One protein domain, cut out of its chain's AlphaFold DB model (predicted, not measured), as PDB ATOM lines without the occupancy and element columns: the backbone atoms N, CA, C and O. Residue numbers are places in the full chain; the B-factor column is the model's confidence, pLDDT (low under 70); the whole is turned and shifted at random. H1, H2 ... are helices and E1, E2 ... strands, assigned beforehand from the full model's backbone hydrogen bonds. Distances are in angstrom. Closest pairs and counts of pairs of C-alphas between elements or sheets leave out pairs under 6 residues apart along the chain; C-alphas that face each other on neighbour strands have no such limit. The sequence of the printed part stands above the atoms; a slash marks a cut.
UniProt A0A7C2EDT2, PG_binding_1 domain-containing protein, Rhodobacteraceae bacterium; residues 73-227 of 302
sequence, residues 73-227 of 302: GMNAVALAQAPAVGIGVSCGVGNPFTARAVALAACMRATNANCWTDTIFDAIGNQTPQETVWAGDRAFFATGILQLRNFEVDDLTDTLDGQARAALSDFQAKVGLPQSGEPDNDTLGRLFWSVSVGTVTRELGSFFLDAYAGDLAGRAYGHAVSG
ATOM      1  N   GLY A  73     352.596 360.733 208.108       91.81
ATOM      2  CA  GLY A  73     352.279 361.924 208.894       91.81
ATOM      3  C   GLY A  73     352.667 363.239 208.221       91.81
ATOM      4  O   GLY A  73     353.017 363.296 207.041       91.81
ATOM      5  N   MET A  74     352.578 364.306 209.008       95.56
ATOM      6  CA  MET A  74     352.950 365.670 208.652       95.56
ATOM      7  C   MET A  74     354.389 365.964 209.070       95.56
ATOM      8  O   MET A  74     354.897 365.436 210.060       95.56
ATOM      9  N   ASN A  75     355.031 366.843 208.316       96.31
ATOM     10  CA  ASN A  75     356.424 367.233 208.470       96.31
ATOM     11  C   ASN A  75     356.514 368.746 208.284       96.31
ATOM     12  O   ASN A  75     355.696 369.330 207.569       96.31
ATOM     13  N   ALA A  76     357.501 369.378 208.903       97.69
ATOM     14  CA  ALA A  76     357.756 370.793 208.693       97.69
ATOM     15  C   ALA A  76     359.245 371.108 208.781       97.69
ATOM     16  O   ALA A  76     360.006 370.430 209.474       97.69
ATOM     17  N   VAL A  77     359.636 372.177 208.096       98.38
ATOM     18  CA  VAL A  77     360.962 372.779 208.203       98.38
ATOM     19  C   VAL A  77     360.793 374.235 208.602       98.38
ATOM     20  O   VAL A  77     360.014 374.962 207.992       98.38
ATOM     21  N   ALA A  78     361.535 374.653 209.619       98.44
ATOM     22  CA  ALA A  78     361.636 376.024 210.078       98.44
ATOM     23  C   ALA A  78     363.078 376.515 209.957       98.44
ATOM     24  O   ALA A  78     364.021 375.753 210.174       98.44
ATOM     25  N   LEU A  79     363.243 377.794 209.641       98.19
ATOM     26  CA  LEU A  79     364.533 378.453 209.492       98.19
ATOM     27  C   LEU A  79     364.641 379.615 210.474       98.19
ATOM     28  O   LEU A  79     363.657 380.301 210.755       98.19
ATOM     29  N   ALA A  80     365.845 379.838 210.990       97.19
ATOM     30  CA  ALA A  80     366.095 380.965 211.874       97.19
ATOM     31  C   ALA A  80     366.035 382.294 211.118       97.19
ATOM     32  O   ALA A  80     366.490 382.418 209.980       97.19
ATOM     33  N   GLN A  81     365.485 383.303 211.782       94.94
ATOM     34  CA  GLN A  81     365.508 384.674 211.312       94.94
ATOM     35  C   GLN A  81     366.925 385.246 211.439       94.94
ATOM     36  O   GLN A  81     367.570 385.131 212.484       94.94
ATOM     37  N   ALA A  82     367.378 385.929 210.386       92.62
ATOM     38  CA  ALA A  82     368.657 386.631 210.387       92.62
ATOM     39  C   ALA A  82     368.763 387.612 211.580       92.62
ATOM     40  O   ALA A  82     367.772 388.264 211.926       92.62
ATOM     41  N   PRO A  83     369.952 387.757 212.196       92.50
ATOM     42  CA  PRO A  83     371.257 387.265 211.734       92.50
ATOM     43  C   PRO A  83     371.589 385.819 212.141       92.50
ATOM     44  O   PRO A  83     372.649 385.318 211.761       92.50
ATOM     45  N   ALA A  84     370.724 385.154 212.909       95.00
ATOM     46  CA  ALA A  84     370.911 383.746 213.219       95.00
ATOM     47  C   ALA A  84     370.708 382.894 211.960       95.00
ATOM     48  O   ALA A  84     369.946 383.243 211.058       95.00
ATOM     49  N   VAL A  85     371.418 381.772 211.902       96.69
ATOM     50  CA  VAL A  85     371.393 380.842 210.780       96.69
ATOM     51  C   VAL A  85     371.267 379.434 211.336       96.69
ATOM     52  O   VAL A  85     372.113 378.957 212.092       96.69
ATOM     53  N   GLY A  86     370.206 378.748 210.941       97.19
ATOM     54  CA  GLY A  86     369.958 377.379 211.346       97.19
ATOM     55  C   GLY A  86     368.594 376.889 210.897       97.19
ATOM     56  O   GLY A  86     367.853 377.594 210.209       97.19
ATOM     57  N   ILE A  87     368.297 375.661 211.301       98.38
ATOM     58  CA  ILE A  87     367.136 374.894 210.872       98.38
ATOM     59  C   ILE A  87     366.537 374.139 212.059       98.38
ATOM     60  O   ILE A  87     367.251 373.644 212.935       98.38
ATOM     61  N   GLY A  88     365.220 374.007 212.049       97.38
ATOM     62  CA  GLY A  88     364.480 373.025 212.823       97.38
ATOM     63  C   GLY A  88     363.613 372.200 211.890       97.38
ATOM     64  O   GLY A  88     363.049 372.716 210.930       97.38
ATOM     65  N   VAL A  89     363.525 370.906 212.147       97.06
ATOM     66  CA  VAL A  89     362.762 369.961 211.340       97.06
ATOM     67  C   VAL A  89     361.913 369.118 212.268       97.06
ATOM     68  O   VAL A  89     362.394 368.664 213.306       97.06
ATOM     69  N   SER A  90     360.670 368.884 211.870       95.06
ATOM     70  CA  SER A  90     359.782 367.890 212.460       95.06
ATOM     71  C   SER A  90     359.309 366.922 211.386       95.06
ATOM     72  O   SER A  90     359.248 367.266 210.202       95.06
ATOM     73  N   CYS A  91     359.004 365.694 211.788       91.88
ATOM     74  CA  CYS A  91     358.778 364.625 210.836       91.88
ATOM     75  C   CYS A  91     357.851 363.541 211.410       91.88
ATOM     76  O   CYS A  91     357.968 363.167 212.577       91.88
ATOM     77  N   GLY A  92     356.900 363.059 210.602       91.31
ATOM     78  CA  GLY A  92     355.955 361.996 210.977       91.31
ATOM     79  C   GLY A  92     355.071 362.309 212.194       91.31
ATOM     80  O   GLY A  92     354.925 361.469 213.089       91.31
ATOM     81  N   VAL A  93     354.515 363.524 212.280       91.19
ATOM     82  CA  VAL A  93     353.582 363.916 213.356       91.19
ATOM     83  C   VAL A  93     352.133 363.989 212.869       91.19
ATOM     84  O   VAL A  93     351.864 364.048 211.675       91.19
ATOM     85  N   GLY A  94     351.170 363.954 213.792       91.06
ATOM     86  CA  GLY A  94     349.767 363.686 213.449       91.06
ATOM     87  C   GLY A  94     349.030 364.790 212.681       91.06
ATOM     88  O   GLY A  94     348.039 364.495 212.020       91.06
ATOM     89  N   ASN A  95     349.463 366.051 212.767       93.00
ATOM     90  CA  ASN A  95     348.774 367.172 212.121       93.00
ATOM     91  C   ASN A  95     349.731 368.334 211.760       93.00
ATOM     92  O   ASN A  95     350.844 368.396 212.296       93.00
ATOM     93  N   PRO A  96     349.316 369.254 210.859       94.88
ATOM     94  CA  PRO A  96     350.156 370.360 210.387       94.88
ATOM     95  C   PRO A  96     350.615 371.305 211.506       94.88
ATOM     96  O   PRO A  96     351.772 371.720 211.519       94.88
ATOM     97  N   PHE A  97     349.733 371.602 212.468       94.12
ATOM     98  CA  PHE A  97     350.037 372.464 213.612       94.12
ATOM     99  C   PHE A  97     351.186 371.901 214.458       94.12
ATOM    100  O   PHE A  97     352.156 372.597 214.742       94.12
ATOM    101  N   THR A  98     351.116 370.613 214.797       92.50
ATOM    102  CA  THR A  98     352.147 369.926 215.587       92.50
ATOM    103  C   THR A  98     353.464 369.888 214.821       92.50
ATOM    104  O   THR A  98     354.520 370.109 215.406       92.50
ATOM    105  N   ALA A  99     353.417 369.663 213.500       94.94
ATOM    106  CA  ALA A  99     354.616 369.676 212.667       94.94
ATOM    107  C   ALA A  99     355.298 371.045 212.732       94.94
ATOM    108  O   ALA A  99     356.482 371.127 213.069       94.94
ATOM    109  N   ARG A 100     354.537 372.120 212.503       96.00
ATOM    110  CA  ARG A 100     355.009 373.500 212.657       96.00
ATOM    111  C   ARG A 100     355.623 373.726 214.037       96.00
ATOM    112  O   ARG A 100     356.786 374.107 214.124       96.00
ATOM    113  N   ALA A 101     354.862 373.479 215.101       94.00
ATOM    114  CA  ALA A 101     355.270 373.801 216.464       94.00
ATOM    115  C   ALA A 101     356.578 373.099 216.855       94.00
ATOM    116  O   ALA A 101     357.483 373.730 217.397       94.00
ATOM    117  N   VAL A 102     356.728 371.818 216.502       93.94
ATOM    118  CA  VAL A 102     357.955 371.051 216.766       93.94
ATOM    119  C   VAL A 102     359.138 371.572 215.950       93.94
ATOM    120  O   VAL A 102     360.235 371.698 216.493       93.94
ATOM    121  N   ALA A 103     358.942 371.893 214.668       96.38
ATOM    122  CA  ALA A 103     360.015 372.425 213.827       96.38
ATOM    123  C   ALA A 103     360.473 373.806 214.319       96.38
ATOM    124  O   ALA A 103     361.674 374.038 214.467       96.38
ATOM    125  N   LEU A 104     359.528 374.695 214.648       96.31
ATOM    126  CA  LEU A 104     359.806 376.001 215.247       96.31
ATOM    127  C   LEU A 104     360.550 375.846 216.576       96.31
ATOM    128  O   LEU A 104     361.599 376.458 216.751       96.31
ATOM    129  N   ALA A 105     360.070 374.996 217.485       93.94
ATOM    130  CA  ALA A 105     360.706 374.771 218.781       93.94
ATOM    131  C   ALA A 105     362.129 374.203 218.647       93.94
ATOM    132  O   ALA A 105     363.052 374.686 219.303       93.94
ATOM    133  N   ALA A 106     362.339 373.228 217.753       94.56
ATOM    134  CA  ALA A 106     363.665 372.683 217.463       94.56
ATOM    135  C   ALA A 106     364.617 373.753 216.900       94.56
ATOM    136  O   ALA A 106     365.777 373.822 217.310       94.56
ATOM    137  N   CYS A 107     364.122 374.614 216.006       96.88
ATOM    138  CA  CYS A 107     364.888 375.721 215.444       96.88
ATOM    139  C   CYS A 107     365.240 376.772 216.508       96.88
ATOM    140  O   CYS A 107     366.410 377.139 216.649       96.88
ATOM    141  N   MET A 108     364.251 377.219 217.289       94.94
ATOM    142  CA  MET A 108     364.423 378.227 218.339       94.94
ATOM    143  C   MET A 108     365.388 377.735 219.414       94.94
ATOM    144  O   MET A 108     366.272 378.478 219.822       94.94
ATOM    145  N   ARG A 109     365.296 376.463 219.822       91.88
ATOM    146  CA  ARG A 109     366.229 375.872 220.790       91.88
ATOM    147  C   ARG A 109     367.651 375.773 220.243       91.88
ATOM    148  O   ARG A 109     368.599 376.006 220.984       91.88
ATOM    149  N   ALA A 110     367.810 375.398 218.974       93.62
ATOM    150  CA  ALA A 110     369.133 375.256 218.380       93.62
ATOM    151  C   ALA A 110     369.818 376.616 218.182       93.62
ATOM    152  O   ALA A 110     371.007 376.750 218.456       93.62
ATOM    153  N   THR A 111     369.072 377.611 217.699       94.69
ATOM    154  CA  THR A 111     369.618 378.902 217.247       94.69
ATOM    155  C   THR A 111     369.468 380.028 218.261       94.69
ATOM    156  O   THR A 111     370.114 381.064 218.110       94.69
ATOM    157  N   ASN A 112     368.635 379.840 219.286       92.31
ATOM    158  CA  ASN A 112     368.249 380.870 220.245       92.31
ATOM    159  C   ASN A 112     367.783 382.172 219.556       92.31
ATOM    160  O   ASN A 112     368.138 383.290 219.926       92.31
ATOM    161  N   ALA A 113     367.009 382.018 218.488       92.94
ATOM    162  CA  ALA A 113     366.468 383.110 217.696       92.94
ATOM    163  C   ALA A 113     365.022 382.814 217.310       92.94
ATOM    164  O   ALA A 113     364.593 381.660 217.340       92.94
ATOM    165  N   ASN A 114     364.290 383.849 216.899       92.81
ATOM    166  CA  ASN A 114     363.007 383.651 216.236       92.81
ATOM    167  C   ASN A 114     363.208 382.780 214.997       92.81
ATOM    168  O   ASN A 114     364.141 382.997 214.222       92.81
ATOM    169  N   CYS A 115     362.309 381.826 214.801       96.50
ATOM    170  CA  CYS A 115     362.288 380.982 213.620       96.50
ATOM    171  C   CYS A 115     360.947 381.105 212.913       96.50
ATOM    172  O   CYS A 115     359.934 381.386 213.545       96.50
ATOM    173  N   TRP A 116     360.955 380.873 211.608       97.44
ATOM    174  CA  TRP A 116     359.767 380.904 210.764       97.44
ATOM    175  C   TRP A 116     359.682 379.605 209.981       97.44
ATOM    176  O   TRP A 116     360.703 379.053 209.566       97.44
ATOM    177  N   THR A 117     358.471 379.106 209.794       98.31
ATOM    178  CA  THR A 117     358.224 377.888 209.037       98.31
ATOM    179  C   THR A 117     358.414 378.185 207.559       98.31
ATOM    180  O   THR A 117     357.760 379.061 206.991       98.31
ATOM    181  N   ASP A 118     359.316 377.447 206.927       98.25
ATOM    182  CA  ASP A 118     359.559 377.552 205.494       98.25
ATOM    183  C   ASP A 118     358.566 376.678 204.725       98.25
ATOM    184  O   ASP A 118     357.930 377.143 203.785       98.25
ATOM    185  N   THR A 119     358.350 375.437 205.173       97.88
ATOM    186  CA  THR A 119     357.401 374.515 204.533       97.88
ATOM    187  C   THR A 119     356.751 373.553 205.524       97.88
ATOM    188  O   THR A 119     357.339 373.197 206.549       97.88
ATOM    189  N   ILE A 120     355.539 373.108 205.187       97.94
ATOM    190  CA  ILE A 120     354.807 372.024 205.851       97.94
ATOM    191  C   ILE A 120     354.308 371.074 204.766       97.94
ATOM    192  O   ILE A 120     353.656 371.519 203.818       97.94
ATOM    193  N   PHE A 121     354.571 369.778 204.910       96.62
ATOM    194  CA  PHE A 121     354.234 368.778 203.900       96.62
ATOM    195  C   PHE A 121     353.844 367.423 204.499       96.62
ATOM    196  O   PHE A 121     354.261 367.072 205.606       96.62
ATOM    197  N   ASP A 122     353.034 366.659 203.770       94.81
ATOM    198  CA  ASP A 122     352.595 365.318 204.163       94.81
ATOM    199  C   ASP A 122     353.462 364.195 203.559       94.81
ATOM    200  O   ASP A 122     354.388 364.427 202.775       94.81
ATOM    201  N   ALA A 123     353.151 362.954 203.938       92.38
ATOM    202  CA  ALA A 123     353.864 361.750 203.518       92.38
ATOM    203  C   ALA A 123     353.811 361.442 202.010       92.38
ATOM    204  O   ALA A 123     354.637 360.673 201.522       92.38
ATOM    205  N   ILE A 124     352.883 362.055 201.268       91.50
ATOM    206  CA  ILE A 124     352.739 361.877 199.814       91.50
ATOM    207  C   ILE A 124     353.167 363.119 199.018       91.50
ATOM    208  O   ILE A 124     353.055 363.148 197.792       91.50
ATOM    209  N   GLY A 125     353.696 364.139 199.701       91.50
ATOM    210  CA  GLY A 125     354.304 365.321 199.098       91.50
ATOM    211  C   GLY A 125     353.361 366.495 198.868       91.50
ATOM    212  O   GLY A 125     353.760 367.451 198.196       91.50
ATOM    213  N   ASN A 126     352.145 366.478 199.423       94.94
ATOM    214  CA  ASN A 126     351.302 367.669 199.407       94.94
ATOM    215  C   ASN A 126     351.885 368.709 200.357       94.94
ATOM    216  O   ASN A 126     352.161 368.418 201.519       94.94
ATOM    217  N   GLN A 127     352.036 369.933 199.862       96.31
ATOM    218  CA  GLN A 127     352.516 371.063 200.648       96.31
ATOM    219  C   GLN A 127     351.356 371.944 201.090       96.31
ATOM    220  O   GLN A 127     350.403 372.174 200.344       96.31
ATOM    221  N   THR A 128     351.479 372.496 202.291       97.00
ATOM    222  CA  THR A 128     350.615 373.582 202.746       97.00
ATOM    223  C   THR A 128     350.990 374.862 201.991       97.00
ATOM    224  O   THR A 128     352.177 375.182 201.917       97.00
ATOM    225  N   PRO A 129     350.024 375.617 201.434       97.50
ATOM    226  CA  PRO A 129     350.314 376.880 200.759       97.50
ATOM    227  C   PRO A 129     351.057 377.871 201.662       97.50
ATOM    228  O   PRO A 129     350.718 378.011 202.838       97.50
ATOM    229  N   GLN A 130     352.016 378.614 201.102       96.06
ATOM    230  CA  GLN A 130     352.873 379.521 201.878       96.06
ATOM    231  C   GLN A 130     352.094 380.573 202.677       96.06
ATOM    232  O   GLN A 130     352.451 380.888 203.808       96.06
ATOM    233  N   GLU A 131     351.006 381.100 202.115       96.44
ATOM    234  CA  GLU A 131     350.145 382.065 202.803       96.44
ATOM    235  C   GLU A 131     349.542 381.475 204.088       96.44
ATOM    236  O   GLU A 131     349.526 382.131 205.127       96.44
ATOM    237  N   THR A 132     349.119 380.209 204.045       97.12
ATOM    238  CA  THR A 132     348.625 379.470 205.213       97.12
ATOM    239  C   THR A 132     349.747 379.172 206.205       97.12
ATOM    240  O   THR A 132     349.529 379.239 207.416       97.12
ATOM    241  N   VAL A 133     350.959 378.881 205.717       97.06
ATOM    242  CA  VAL A 133     352.142 378.702 206.571       97.06
ATOM    243  C   VAL A 133     352.403 379.974 207.378       97.06
ATOM    244  O   VAL A 133     352.411 379.908 208.608       97.06
ATOM    245  N   TRP A 134     352.507 381.121 206.701       95.75
ATOM    246  CA  TRP A 134     352.749 382.422 207.320       95.75
ATOM    247  C   TRP A 134     351.622 382.856 208.253       95.75
ATOM    248  O   TRP A 134     351.902 383.285 209.368       95.75
ATOM    249  N   ALA A 135     350.356 382.732 207.843       96.44
ATOM    250  CA  ALA A 135     349.224 383.050 208.714       96.44
ATOM    251  C   ALA A 135     349.270 382.229 210.013       96.44
ATOM    252  O   ALA A 135     349.068 382.777 211.096       96.44
ATOM    253  N   GLY A 136     349.619 380.944 209.906       97.06
ATOM    254  CA  GLY A 136     349.742 380.073 211.064       97.06
ATOM    255  C   GLY A 136     350.924 380.391 211.976       97.06
ATOM    256  O   GLY A 136     350.761 380.344 213.190       97.06
ATOM    257  N   ASP A 137     352.082 380.789 211.439       97.06
ATOM    258  CA  ASP A 137     353.206 381.250 212.269       97.06
ATOM    259  C   ASP A 137     352.839 382.521 213.047       97.06
ATOM    260  O   ASP A 137     353.149 382.647 214.232       97.06
ATOM    261  N   ARG A 138     352.137 383.460 212.403       97.12
ATOM    262  CA  ARG A 138     351.680 384.692 213.059       97.12
ATOM    263  C   ARG A 138     350.701 384.399 214.190       97.12
ATOM    264  O   ARG A 138     350.848 384.966 215.268       97.12
ATOM    265  N   ALA A 139     349.732 383.515 213.957       96.81
ATOM    266  CA  ALA A 139     348.783 383.091 214.983       96.81
ATOM    267  C   ALA A 139     349.480 382.352 216.137       96.81
ATOM    268  O   ALA A 139     349.210 382.652 217.299       96.81
ATOM    269  N   PHE A 140     350.435 381.471 215.821       95.56
ATOM    270  CA  PHE A 140     351.235 380.742 216.804       95.56
ATOM    271  C   PHE A 140     352.008 381.691 217.724       95.56
ATOM    272  O   PHE A 140     351.871 381.631 218.944       95.56
ATOM    273  N   PHE A 141     352.781 382.621 217.156       96.00
ATOM    274  CA  PHE A 141     353.532 383.581 217.964       96.00
ATOM    275  C   PHE A 141     352.615 384.544 218.717       96.00
ATOM    276  O   PHE A 141     352.878 384.843 219.879       96.00
ATOM    277  N   ALA A 142     351.529 385.008 218.093       97.06
ATOM    278  CA  ALA A 142     350.579 385.900 218.743       97.06
ATOM    279  C   ALA A 142     349.932 385.260 219.973       97.06
ATOM    280  O   ALA A 142     350.005 385.828 221.060       97.06
ATOM    281  N   THR A 143     349.343 384.075 219.821       95.81
ATOM    282  CA  THR A 143     348.677 383.375 220.927       95.81
ATOM    283  C   THR A 143     349.673 382.982 222.015       95.81
ATOM    284  O   THR A 143     349.419 383.257 223.185       95.81
ATOM    285  N   GLY A 144     350.853 382.471 221.648       94.31
ATOM    286  CA  GLY A 144     351.897 382.118 222.613       94.31
ATOM    287  C   GLY A 144     352.382 383.313 223.435       94.31
ATOM    288  O   GLY A 144     352.461 383.239 224.659       94.31
ATOM    289  N   ILE A 145     352.650 384.455 222.796       95.44
ATOM    290  CA  ILE A 145     353.090 385.661 223.512       95.44
ATOM    291  C   ILE A 145     351.959 386.241 224.366       95.44
ATOM    292  O   ILE A 145     352.209 386.666 225.492       95.44
ATOM    293  N   LEU A 146     350.716 386.244 223.880       95.62
ATOM    294  CA  LEU A 146     349.567 386.691 224.669       95.62
ATOM    295  C   LEU A 146     349.399 385.860 225.951       95.62
ATOM    296  O   LEU A 146     349.216 386.453 227.016       95.62
ATOM    297  N   GLN A 147     349.569 384.532 225.883       92.88
ATOM    298  CA  GLN A 147     349.590 383.663 227.070       92.88
ATOM    299  C   GLN A 147     350.719 384.042 228.033       92.88
ATOM    300  O   GLN A 147     350.465 384.251 229.218       92.88
ATOM    301  N   LEU A 148     351.946 384.235 227.531       91.19
ATOM    302  CA  LEU A 148     353.083 384.702 228.345       91.19
ATOM    303  C   LEU A 148     352.829 386.068 229.000       91.19
ATOM    304  O   LEU A 148     353.463 386.426 229.994       91.19
ATOM    305  N   ARG A 149     351.902 386.851 228.444       90.81
ATOM    306  CA  ARG A 149     351.483 388.153 228.962       90.81
ATOM    307  C   ARG A 149     350.206 388.114 229.797       90.81
ATOM    308  O   ARG A 149     349.733 389.187 230.174       90.81
ATOM    309  N   ASN A 150     349.714 386.925 230.142       91.56
ATOM    310  CA  ASN A 150     348.487 386.700 230.908       91.56
ATOM    311  C   ASN A 150     347.245 387.343 230.268       91.56
ATOM    312  O   ASN A 150     346.347 387.798 230.976       91.56
ATOM    313  N   PHE A 151     347.199 387.425 228.938       92.00
ATOM    314  CA  PHE A 151     345.946 387.694 228.240       92.00
ATOM    315  C   PHE A 151     345.130 386.405 228.155       92.00
ATOM    316  O   PHE A 151     345.687 385.317 227.998       92.00
ATOM    317  N   GLU A 152     343.810 386.534 228.243       89.81
ATOM    318  CA  GLU A 152     342.896 385.403 228.116       89.81
ATOM    319  C   GLU A 152     342.849 384.935 226.659       89.81
ATOM    320  O   GLU A 152     342.227 385.562 225.806       89.81
ATOM    321  N   VAL A 153     343.506 383.814 226.379       90.38
ATOM    322  CA  VAL A 153     343.423 383.070 225.118       90.38
ATOM    323  C   VAL A 153     343.359 381.585 225.464       90.38
ATOM    324  O   VAL A 153     343.994 381.174 226.434       90.38
ATOM    325  N   ASP A 154     342.575 380.810 224.716       85.81
ATOM    326  CA  ASP A 154     342.276 379.418 225.068       85.81
ATOM    327  C   ASP A 154     343.531 378.541 225.010       85.81
ATOM    328  O   ASP A 154     344.131 378.219 226.033       85.81
ATOM    329  N   ASP A 155     343.965 378.219 223.795       86.94
ATOM    330  CA  ASP A 155     345.092 377.336 223.540       86.94
ATOM    331  C   ASP A 155     346.082 377.989 222.576       86.94
ATOM    332  O   ASP A 155     345.750 378.879 221.791       86.94
ATOM    333  N   LEU A 156     347.323 377.511 222.615       87.62
ATOM    334  CA  LEU A 156     348.316 377.832 221.600       87.62
ATOM    335  C   LEU A 156     347.903 377.175 220.277       87.62
ATOM    336  O   LEU A 156     347.768 375.955 220.202       87.62
ATOM    337  N   THR A 157     347.699 377.982 219.239       90.12
ATOM    338  CA  THR A 157     347.085 377.551 217.973       90.12
ATOM    339  C   THR A 157     347.686 378.302 216.783       90.12
ATOM    340  O   THR A 157     348.276 379.370 216.934       90.12
ATOM    341  N   ASP A 158     347.549 377.748 215.580       90.62
ATOM    342  CA  ASP A 158     347.902 378.397 214.312       90.62
ATOM    343  C   ASP A 158     346.711 379.093 213.636       90.62
ATOM    344  O   ASP A 158     346.777 379.474 212.466       90.62
ATOM    345  N   THR A 159     345.616 379.290 214.366       94.19
ATOM    346  CA  THR A 159     344.451 380.047 213.905       94.19
ATOM    347  C   THR A 159     344.017 381.047 214.965       94.19
ATOM    348  O   THR A 159     344.156 380.806 216.154       94.19
ATOM    349  N   LEU A 160     343.486 382.194 214.552       94.00
ATOM    350  CA  LEU A 160     342.917 383.156 215.494       94.00
ATOM    351  C   LEU A 160     341.420 382.900 215.600       94.00
ATOM    352  O   LEU A 160     340.706 382.988 214.595       94.00
ATOM    353  N   ASP A 161     340.935 382.605 216.799       94.94
ATOM    354  CA  ASP A 161     339.507 382.564 217.117       94.94
ATOM    355  C   ASP A 161     339.001 383.951 217.570       94.94
ATOM    356  O   ASP A 161     339.655 384.974 217.361       94.94
ATOM    357  N   GLY A 162     337.782 384.025 218.111       96.00
ATOM    358  CA  GLY A 162     337.224 385.289 218.599       96.00
ATOM    359  C   GLY A 162     337.945 385.836 219.836       96.00
ATOM    360  O   GLY A 162     338.098 387.050 219.960       96.00
ATOM    361  N   GLN A 163     338.415 384.955 220.717       96.19
ATOM    362  CA  GLN A 163     339.056 385.318 221.977       96.19
ATOM    363  C   GLN A 163     340.495 385.784 221.751       96.19
ATOM    364  O   GLN A 163     340.870 386.852 222.225       96.19
ATOM    365  N   ALA A 164     341.263 385.078 220.919       96.56
ATOM    366  CA  ALA A 164     342.591 385.499 220.484       96.56
ATOM    367  C   ALA A 164     342.558 386.862 219.772       96.56
ATOM    368  O   ALA A 164     343.417 387.707 220.023       96.56
ATOM    369  N   ARG A 165     341.545 387.122 218.929       97.75
ATOM    370  CA  ARG A 165     341.366 388.443 218.296       97.75
ATOM    371  C   ARG A 165     341.029 389.538 219.302       97.75
ATOM    372  O   ARG A 165     341.555 390.642 219.181       97.75
ATOM    373  N   ALA A 166     340.178 389.252 220.287       97.62
ATOM    374  CA  ALA A 166     339.863 390.203 221.351       97.62
ATOM    375  C   ALA A 166     341.109 390.526 222.192       97.62
ATOM    376  O   ALA A 166     341.440 391.695 222.371       97.62
ATOM    377  N   ALA A 167     341.872 389.507 222.594       97.44
ATOM    378  CA  ALA A 167     343.133 389.673 223.311       97.44
ATOM    379  C   ALA A 167     344.180 390.462 222.503       97.44
ATOM    380  O   ALA A 167     344.857 391.333 223.051       97.44
ATOM    381  N   LEU A 168     344.288 390.211 221.192       97.81
ATOM    382  CA  LEU A 168     345.126 391.006 220.289       97.81
ATOM    383  C   LEU A 168     344.674 392.466 220.229       97.81
ATOM    384  O   LEU A 168     345.513 393.359 220.289       97.81
ATOM    385  N   SER A 169     343.368 392.709 220.134       98.19
ATOM    386  CA  SER A 169     342.788 394.053 220.121       98.19
ATOM    387  C   SER A 169     343.100 394.813 221.417       98.19
ATOM    388  O   SER A 169     343.573 395.950 221.377       98.19
ATOM    389  N   ASP A 170     342.958 394.156 222.570       97.31
ATOM    390  CA  ASP A 170     343.306 394.723 223.875       97.31
ATOM    391  C   ASP A 170     344.808 394.997 224.003       97.31
ATOM    392  O   ASP A 170     345.223 396.028 224.542       97.31
ATOM    393  N   PHE A 171     345.650 394.094 223.496       97.56
ATOM    394  CA  PHE A 171     347.090 394.317 223.433       97.56
ATOM    395  C   PHE A 171     347.421 395.532 222.559       97.56
ATOM    396  O   PHE A 171     348.135 396.425 223.013       97.56
ATOM    397  N   GLN A 172     346.859 395.607 221.348       97.81
ATOM    398  CA  GLN A 172     347.026 396.727 220.418       97.81
ATOM    399  C   GLN A 172     346.615 398.050 221.065       97.81
ATOM    400  O   GLN A 172     347.362 399.024 220.979       97.81
ATOM    401  N   ALA A 173     345.495 398.067 221.792       96.44
ATOM    402  CA  ALA A 173     345.046 399.226 222.555       96.44
ATOM    403  C   ALA A 173     346.099 399.696 223.568       96.44
ATOM    404  O   ALA A 173     346.416 400.885 223.620       96.44
ATOM    405  N   LYS A 174     346.671 398.765 224.343       95.12
ATOM    406  CA  LYS A 174     347.694 399.071 225.356       95.12
ATOM    407  C   LYS A 174     348.966 399.646 224.746       95.12
ATOM    408  O   LYS A 174     349.589 400.498 225.364       95.12
ATOM    409  N   VAL A 175     349.354 399.200 223.553       95.75
ATOM    410  CA  VAL A 175     350.599 399.639 222.893       95.75
ATOM    411  C   VAL A 175     350.376 400.709 221.815       95.75
ATOM    412  O   VAL A 175     351.283 400.993 221.034       95.75
ATOM    413  N   GLY A 176     349.187 401.323 221.779       93.62
ATOM    414  CA  GLY A 176     348.879 402.460 220.906       93.62
ATOM    415  C   GLY A 176     348.741 402.119 219.418       93.62
ATOM    416  O   GLY A 176     348.963 402.986 218.573       93.62
ATOM    417  N   LEU A 177     348.393 400.875 219.083       96.19
ATOM    418  CA  LEU A 177     348.130 400.425 217.715       96.19
ATOM    419  C   LEU A 177     346.630 400.448 217.376       96.19
ATOM    420  O   LEU A 177     345.786 400.388 218.276       96.19
ATOM    421  N   PRO A 178     346.266 400.487 216.078       97.06
ATOM    422  CA  PRO A 178     344.897 400.226 215.650       97.06
ATOM    423  C   PRO A 178     344.416 398.851 216.131       97.06
ATOM    424  O   PRO A 178     345.088 397.845 215.930       97.06
ATOM    425  N   GLN A 179     343.227 398.824 216.727       97.69
ATOM    426  CA  GLN A 179     342.578 397.647 217.314       97.69
ATOM    427  C   GLN A 179     341.970 396.720 216.244       97.69
ATOM    428  O   GLN A 179     340.759 396.508 216.197       97.69
ATOM    429  N   SER A 180     342.795 396.202 215.333       97.69
ATOM    430  CA  SER A 180     342.346 395.298 214.266       97.69
ATOM    431  C   SER A 180     342.015 393.891 214.771       97.69
ATOM    432  O   SER A 180     341.249 393.185 214.120       97.69
ATOM    433  N   GLY A 181     342.603 393.475 215.897       97.31
ATOM    434  CA  GLY A 181     342.585 392.086 216.355       97.31
ATOM    435  C   GLY A 181     343.429 391.145 215.487       97.31
ATOM    436  O   GLY A 181     343.352 389.934 215.660       97.31
ATOM    437  N   GLU A 182     344.232 391.679 214.561       97.44
ATOM    438  CA  GLU A 182     345.032 390.906 213.607       97.44
ATOM    439  C   GLU A 182     346.543 391.149 213.819       97.44
ATOM    440  O   GLU A 182     346.965 392.299 213.976       97.44
ATOM    441  N   PRO A 183     347.388 390.101 213.792       96.44
ATOM    442  CA  PRO A 183     348.817 390.188 214.069       96.44
ATOM    443  C   PRO A 183     349.594 390.552 212.800       96.44
ATOM    444  O   PRO A 183     350.287 389.728 212.201       96.44
ATOM    445  N   ASP A 184     349.469 391.799 212.356       95.94
ATOM    446  CA  ASP A 184     350.338 392.321 211.303       95.94
ATOM    447  C   ASP A 184     351.807 392.434 211.765       95.94
ATOM    448  O   ASP A 184     352.163 392.117 212.903       95.94
ATOM    449  N   ASN A 185     352.697 392.858 210.865       94.38
ATOM    450  CA  ASN A 185     354.129 392.908 211.165       94.38
ATOM    451  C   ASN A 185     354.465 393.863 212.326       94.38
ATOM    452  O   ASN A 185     355.385 393.567 213.086       94.38
ATOM    453  N   ASP A 186     353.749 394.986 212.472       95.31
ATOM    454  CA  ASP A 186     353.993 395.919 213.581       95.31
ATOM    455  C   ASP A 186     353.465 395.325 214.890       95.31
ATOM    456  O   ASP A 186     354.201 395.256 215.870       95.31
ATOM    457  N   THR A 187     352.249 394.769 214.884       97.12
ATOM    458  CA  THR A 187     351.654 394.073 216.035       97.12
ATOM    459  C   THR A 187     352.552 392.936 216.526       97.12
ATOM    460  O   THR A 187     352.825 392.848 217.723       97.12
ATOM    461  N   LEU A 188     353.081 392.105 215.624       96.12
ATOM    462  CA  LEU A 188     354.025 391.039 215.980       96.12
ATOM    463  C   LEU A 188     355.334 391.588 216.538       96.12
ATOM    464  O   LEU A 188     355.808 391.092 217.558       96.12
ATOM    465  N   GLY A 189     355.891 392.637 215.927       95.19
ATOM    466  CA  GLY A 189     357.064 393.324 216.467       95.19
ATOM    467  C   GLY A 189     356.836 393.794 217.907       95.19
ATOM    468  O   GLY A 189     357.673 393.555 218.779       95.19
ATOM    469  N   ARG A 190     355.662 394.378 218.191       96.06
ATOM    470  CA  ARG A 190     355.284 394.806 219.546       96.06
ATOM    471  C   ARG A 190     355.110 393.641 220.509       96.06
ATOM    472  O   ARG A 190     355.539 393.745 221.657       96.06
ATOM    473  N   LEU A 191     354.511 392.541 220.060       96.75
ATOM    474  CA  LEU A 191     354.369 391.332 220.866       96.75
ATOM    475  C   LEU A 191     355.746 390.816 221.299       96.75
ATOM    476  O   LEU A 191     355.975 390.671 222.500       96.75
ATOM    477  N   PHE A 192     356.692 390.651 220.370       94.75
ATOM    478  CA  PHE A 192     358.056 390.227 220.706       94.75
ATOM    479  C   PHE A 192     358.740 391.188 221.688       94.75
ATOM    480  O   PHE A 192     359.301 390.747 222.691       94.75
ATOM    481  N   TRP A 193     358.634 392.506 221.477       94.56
ATOM    482  CA  TRP A 193     359.198 393.495 222.408       94.56
ATOM    483  C   TRP A 193     358.554 393.482 223.797       94.56
ATOM    484  O   TRP A 193     359.168 393.943 224.754       94.56
ATOM    485  N   SER A 194     357.346 392.932 223.950       95.06
ATOM    486  CA  SER A 194     356.675 392.857 225.249       95.06
ATOM    487  C   SER A 194     357.278 391.809 226.203       95.06
ATOM    488  O   SER A 194     357.124 391.941 227.421       95.06
ATOM    489  N   VAL A 195     357.969 390.789 225.685       89.81
ATOM    490  CA  VAL A 195     358.521 389.655 226.458       89.81
ATOM    491  C   VAL A 195     360.023 389.426 226.266       89.81
ATOM    492  O   VAL A 195     360.628 388.867 227.172       89.81
ATOM    493  N   SER A 196     360.612 389.927 225.172       87.50
ATOM    494  CA  SER A 196     361.940 389.587 224.618       87.50
ATOM    495  C   SER A 196     361.969 388.322 223.766       87.50
ATOM    496  O   SER A 196     361.180 387.395 223.963       87.50
ATOM    497  N   VAL A 197     362.898 388.279 222.809       86.56
ATOM    498  CA  VAL A 197     363.077 387.117 221.928       86.56
ATOM    499  C   VAL A 197     363.576 385.919 222.730       86.56
ATOM    500  O   VAL A 197     363.024 384.833 222.574       86.56
ATOM    501  N   GLY A 198     364.546 386.115 223.628       86.00
ATOM    502  CA  GLY A 198     365.075 385.050 224.486       86.00
ATOM    503  C   GLY A 198     364.015 384.393 225.377       86.00
ATOM    504  O   GLY A 198     364.020 383.176 225.559       86.00
ATOM    505  N   THR A 199     363.053 385.169 225.888       88.38
ATOM    506  CA  THR A 199     361.927 384.608 226.651       88.38
ATOM    507  C   THR A 199     361.031 383.771 225.746       88.38
ATOM    508  O   THR A 199     360.699 382.644 226.095       88.38
ATOM    509  N   VAL A 200     360.675 384.270 224.559       89.31
ATOM    510  CA  VAL A 200     359.832 383.512 223.617       89.31
ATOM    511  C   VAL A 200     360.499 382.206 223.202       89.31
ATOM    512  O   VAL A 200     359.855 381.158 223.247       89.31
ATOM    513  N   THR A 201     361.783 382.240 222.835       87.69
ATOM    514  CA  THR A 201     362.514 381.039 222.414       87.69
ATOM    515  C   THR A 201     362.625 380.019 223.539       87.69
ATOM    516  O   THR A 201     362.453 378.826 223.289       87.69
ATOM    517  N   ARG A 202     362.864 380.467 224.778       87.12
ATOM    518  CA  ARG A 202     362.937 379.594 225.952       87.12
ATOM    519  C   ARG A 202     361.578 379.000 226.297       87.12
ATOM    520  O   ARG A 202     361.479 377.781 226.396       87.12
ATOM    521  N   GLU A 203     360.550 379.824 226.473       88.56
ATOM    522  CA  GLU A 203     359.243 379.363 226.951       88.56
ATOM    523  C   GLU A 203     358.515 378.538 225.884       88.56
ATOM    524  O   GLU A 203     358.132 377.400 226.149       88.56
ATOM    525  N   LEU A 204     358.394 379.043 224.649       85.31
ATOM    526  CA  LEU A 204     357.725 378.293 223.577       85.31
ATOM    527  C   LEU A 204     358.565 377.102 223.108       85.31
ATOM    528  O   LEU A 204     358.018 376.042 222.804       85.31
ATOM    529  N   GLY A 205     359.894 377.244 223.062       81.06
ATOM    530  CA  GLY A 205     360.788 376.149 222.689       81.06
ATOM    531  C   GLY A 205     360.754 374.993 223.691       81.06
ATOM    532  O   GLY A 205     360.680 373.833 223.280       81.06
ATOM    533  N   SER A 206     360.771 375.297 224.994       79.56
ATOM    534  CA  SER A 206     360.732 374.274 226.050       79.56
ATOM    535  C   SER A 206     359.345 373.657 226.172       79.56
ATOM    536  O   SER A 206     359.245 372.436 226.232       79.56
ATOM    537  N   PHE A 207     358.274 374.459 226.092       79.62
ATOM    538  CA  PHE A 207     356.897 373.966 226.186       79.62
ATOM    539  C   PHE A 207     356.632 372.786 225.240       79.62
ATOM    540  O   PHE A 207     356.171 371.737 225.683       79.62
ATOM    541  N   PHE A 208     356.988 372.902 223.954       76.06
ATOM    542  CA  PHE A 208     356.768 371.807 223.002       76.06
ATOM    543  C   PHE A 208     357.792 370.687 223.108       76.06
ATOM    544  O   PHE A 208     357.440 369.522 222.968       76.06
ATOM    545  N   LEU A 209     359.069 370.988 223.321       73.75
ATOM    546  CA  LEU A 209     360.055 369.911 223.353       73.75
ATOM    547  C   LEU A 209     359.925 369.062 224.618       73.75
ATOM    548  O   LEU A 209     360.111 367.852 224.533       73.75
ATOM    549  N   ASP A 210     359.544 369.659 225.744       77.56
ATOM    550  CA  ASP A 210     359.372 368.945 227.006       77.56
ATOM    551  C   ASP A 210     358.035 368.200 227.048       77.56
ATOM    552  O   ASP A 210     358.003 367.038 227.459       77.56
ATOM    553  N   ALA A 211     356.950 368.801 226.536       71.38
ATOM    554  CA  ALA A 211     355.650 368.129 226.438       71.38
ATOM    555  C   ALA A 211     355.693 366.874 225.550       71.38
ATOM    556  O   ALA A 211     354.906 365.949 225.746       71.38
ATOM    557  N   TYR A 212     356.631 366.822 224.601       68.31
ATOM    558  CA  TYR A 212     356.720 365.758 223.607       68.31
ATOM    559  C   TYR A 212     358.076 365.023 223.599       68.31
ATOM    560  O   TYR A 212     358.378 364.288 222.655       68.31
ATOM    561  N   ALA A 213     358.893 365.174 224.648       67.56
ATOM    562  CA  ALA A 213     360.267 364.660 224.703       67.56
ATOM    563  C   ALA A 213     360.379 363.143 224.445       67.56
ATOM    564  O   ALA A 213     361.372 362.682 223.881       67.56
ATOM    565  N   GLY A 214     359.364 362.366 224.844       69.38
ATOM    566  CA  GLY A 214     359.302 360.921 224.602       69.38
ATOM    567  C   GLY A 214     358.905 360.561 223.167       69.38
ATOM    568  O   GLY A 214     359.602 359.787 222.513       69.38
ATOM    569  N   ASP A 215     357.820 361.151 222.663       68.94
ATOM    570  CA  ASP A 215     357.222 360.794 221.368       68.94
ATOM    571  C   ASP A 215     357.984 361.368 220.163       68.94
ATOM    572  O   ASP A 215     357.884 360.844 219.049       68.94
ATOM    573  N   LEU A 216     358.774 362.426 220.374       69.44
ATOM    574  CA  LEU A 216     359.543 363.090 219.317       69.44
ATOM    575  C   LEU A 216     361.016 362.686 219.266       69.44
ATOM    576  O   LEU A 216     361.744 363.175 218.395       69.44
ATOM    577  N   ALA A 217     361.477 361.797 220.149       68.81
ATOM    578  CA  ALA A 217     362.840 361.285 220.104       68.81
ATOM    579  C   ALA A 217     363.099 360.601 218.743       68.81
ATOM    580  O   ALA A 217     362.566 359.534 218.449       68.81
ATOM    581  N   GLY A 218     363.897 361.248 217.884       74.94
ATOM    582  CA  GLY A 218     364.179 360.803 216.511       74.94
ATOM    583  C   GLY A 218     363.248 361.357 215.420       74.94
ATOM    584  O   GLY A 218     363.475 361.075 214.247       74.94
ATOM    585  N   ARG A 219     362.237 362.162 215.774       84.38
ATOM    586  CA  ARG A 219     361.298 362.830 214.842       84.38
ATOM    587  C   ARG A 219     361.508 364.338 214.725       84.38
ATOM    588  O   ARG A 219     360.842 364.990 213.925       84.38
ATOM    589  N   ALA A 220     362.422 364.889 215.519       92.06
ATOM    590  CA  ALA A 220     362.820 366.285 215.464       92.06
ATOM    591  C   ALA A 220     364.336 366.408 215.270       92.06
ATOM    592  O   ALA A 220     365.112 365.630 215.830       92.06
ATOM    593  N   TYR A 221     364.757 367.408 214.502       94.50
ATOM    594  CA  TYR A 221     366.159 367.771 214.312       94.50
ATOM    595  C   TYR A 221     366.302 369.285 214.416       94.50
ATOM    596  O   TYR A 221     365.544 370.017 213.792       94.50
ATOM    597  N   GLY A 222     367.279 369.757 215.184       95.19
ATOM    598  CA  GLY A 222     367.620 371.173 215.283       95.19
ATOM    599  C   GLY A 222     369.114 371.366 215.069       95.19
ATOM    600  O   GLY A 222     369.921 370.602 215.605       95.19
ATOM    601  N   HIS A 223     369.495 372.370 214.285       96.75
ATOM    602  CA  HIS A 223     370.896 372.716 214.076       96.75
ATOM    603  C   HIS A 223     371.081 374.216 213.890       96.75
ATOM    604  O   HIS A 223     370.337 374.847 213.143       96.75
ATOM    605  N   ALA A 224     372.116 374.760 214.521       96.62
ATOM    606  CA  ALA A 224     372.553 376.132 214.327       96.62
ATOM    607  C   ALA A 224     373.910 376.162 213.630       96.62
ATOM    608  O   ALA A 224     374.867 375.548 214.097       96.62
ATOM    609  N   VAL A 225     373.974 376.916 212.538       94.88
ATOM    610  CA  VAL A 225     375.219 377.335 211.885       94.88
ATOM    611  C   VAL A 225     375.793 378.530 212.643       94.88
ATOM    612  O   VAL A 225     376.972 378.555 212.986       94.88
ATOM    613  N   SER A 226     374.922 379.487 212.967       93.38
ATOM    614  CA  SER A 226     375.170 380.575 213.907       93.38
ATOM    615  C   SER A 226     373.917 380.796 214.752       93.38
ATOM    616  O   SER A 226     372.821 380.996 214.234       93.38
ATOM    617  N   GLY A 227     374.067 380.734 216.073       86.44
ATOM    618  CA  GLY A 227     373.007 381.106 217.007       86.44
ATOM    619  C   GLY A 227     373.194 382.526 217.528       86.44
ATOM    620  O   GLY A 227     374.284 383.094 217.419       86.44
TER     621      GLY A 227
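Overview. This is residues 73 to 227 of the 302 residues of the protein "PG_binding_1 domain-containing protein" of Rhodobacteraceae bacterium (UniProt A0A7C2EDT2). A twisted four-stranded sheet makes a wall, with H1 packed on one face, H5 crossing H1 on its far side, and the other face bare. H2 passes over edge strand E3, and H3 and H4 pack on H2, away from the sheet. The 155 printed residues run E1 E2 H1 E3 H2 H3 H4 H5 E4, five named helices and four named strands; the sheet E3 - E1 - E2 - E4 is antiparallel and the class mixed. The whole is compact, radius of gyration of the C-alphas 14.9 A, spanning 43 by 31 by 26 A.

Along the chain. E1, residues 74 to 80, starts at C-alpha 74 (352.950, 365.670, 208.652) and forms a hairpin with E2, residues 85 to 93, 24.7 A. Next come H1, residues 96 to 111, 22.3 A; E3, residues 115 to 122, which bends by 52 degrees at residue 118; and H2, residues 130 to 148, 27.0 A. H3, residues 162 to 174, H4, residues 185 to 195, H5, residues 197 to 211, 20.9 A, and E4, residues 220 to 226, follow; C-alpha 226 is at (375.170, 380.575, 213.907).

Arrangement. N 78 and O 88 of E1 and E2 are 2.8 A apart, within hydrogen-bond range. H1 is on the sheet at a height of 6.0 A. H1 and H5 touch at a steep tilt of 56 degrees, closest at C-alphas 105 and 205, 4.1 A. H2 and H4 touch, closest at C-alphas 145 and 191, 6.4 A. Every O i to N i+4 pair is within range in H1, H2, H3 and H5; 6 of 7 in H4.

Size, cuts and confidence. The printed part has no cut; the H2 to H3 link is long. Residues 212 to 217 are under pLDDT 70.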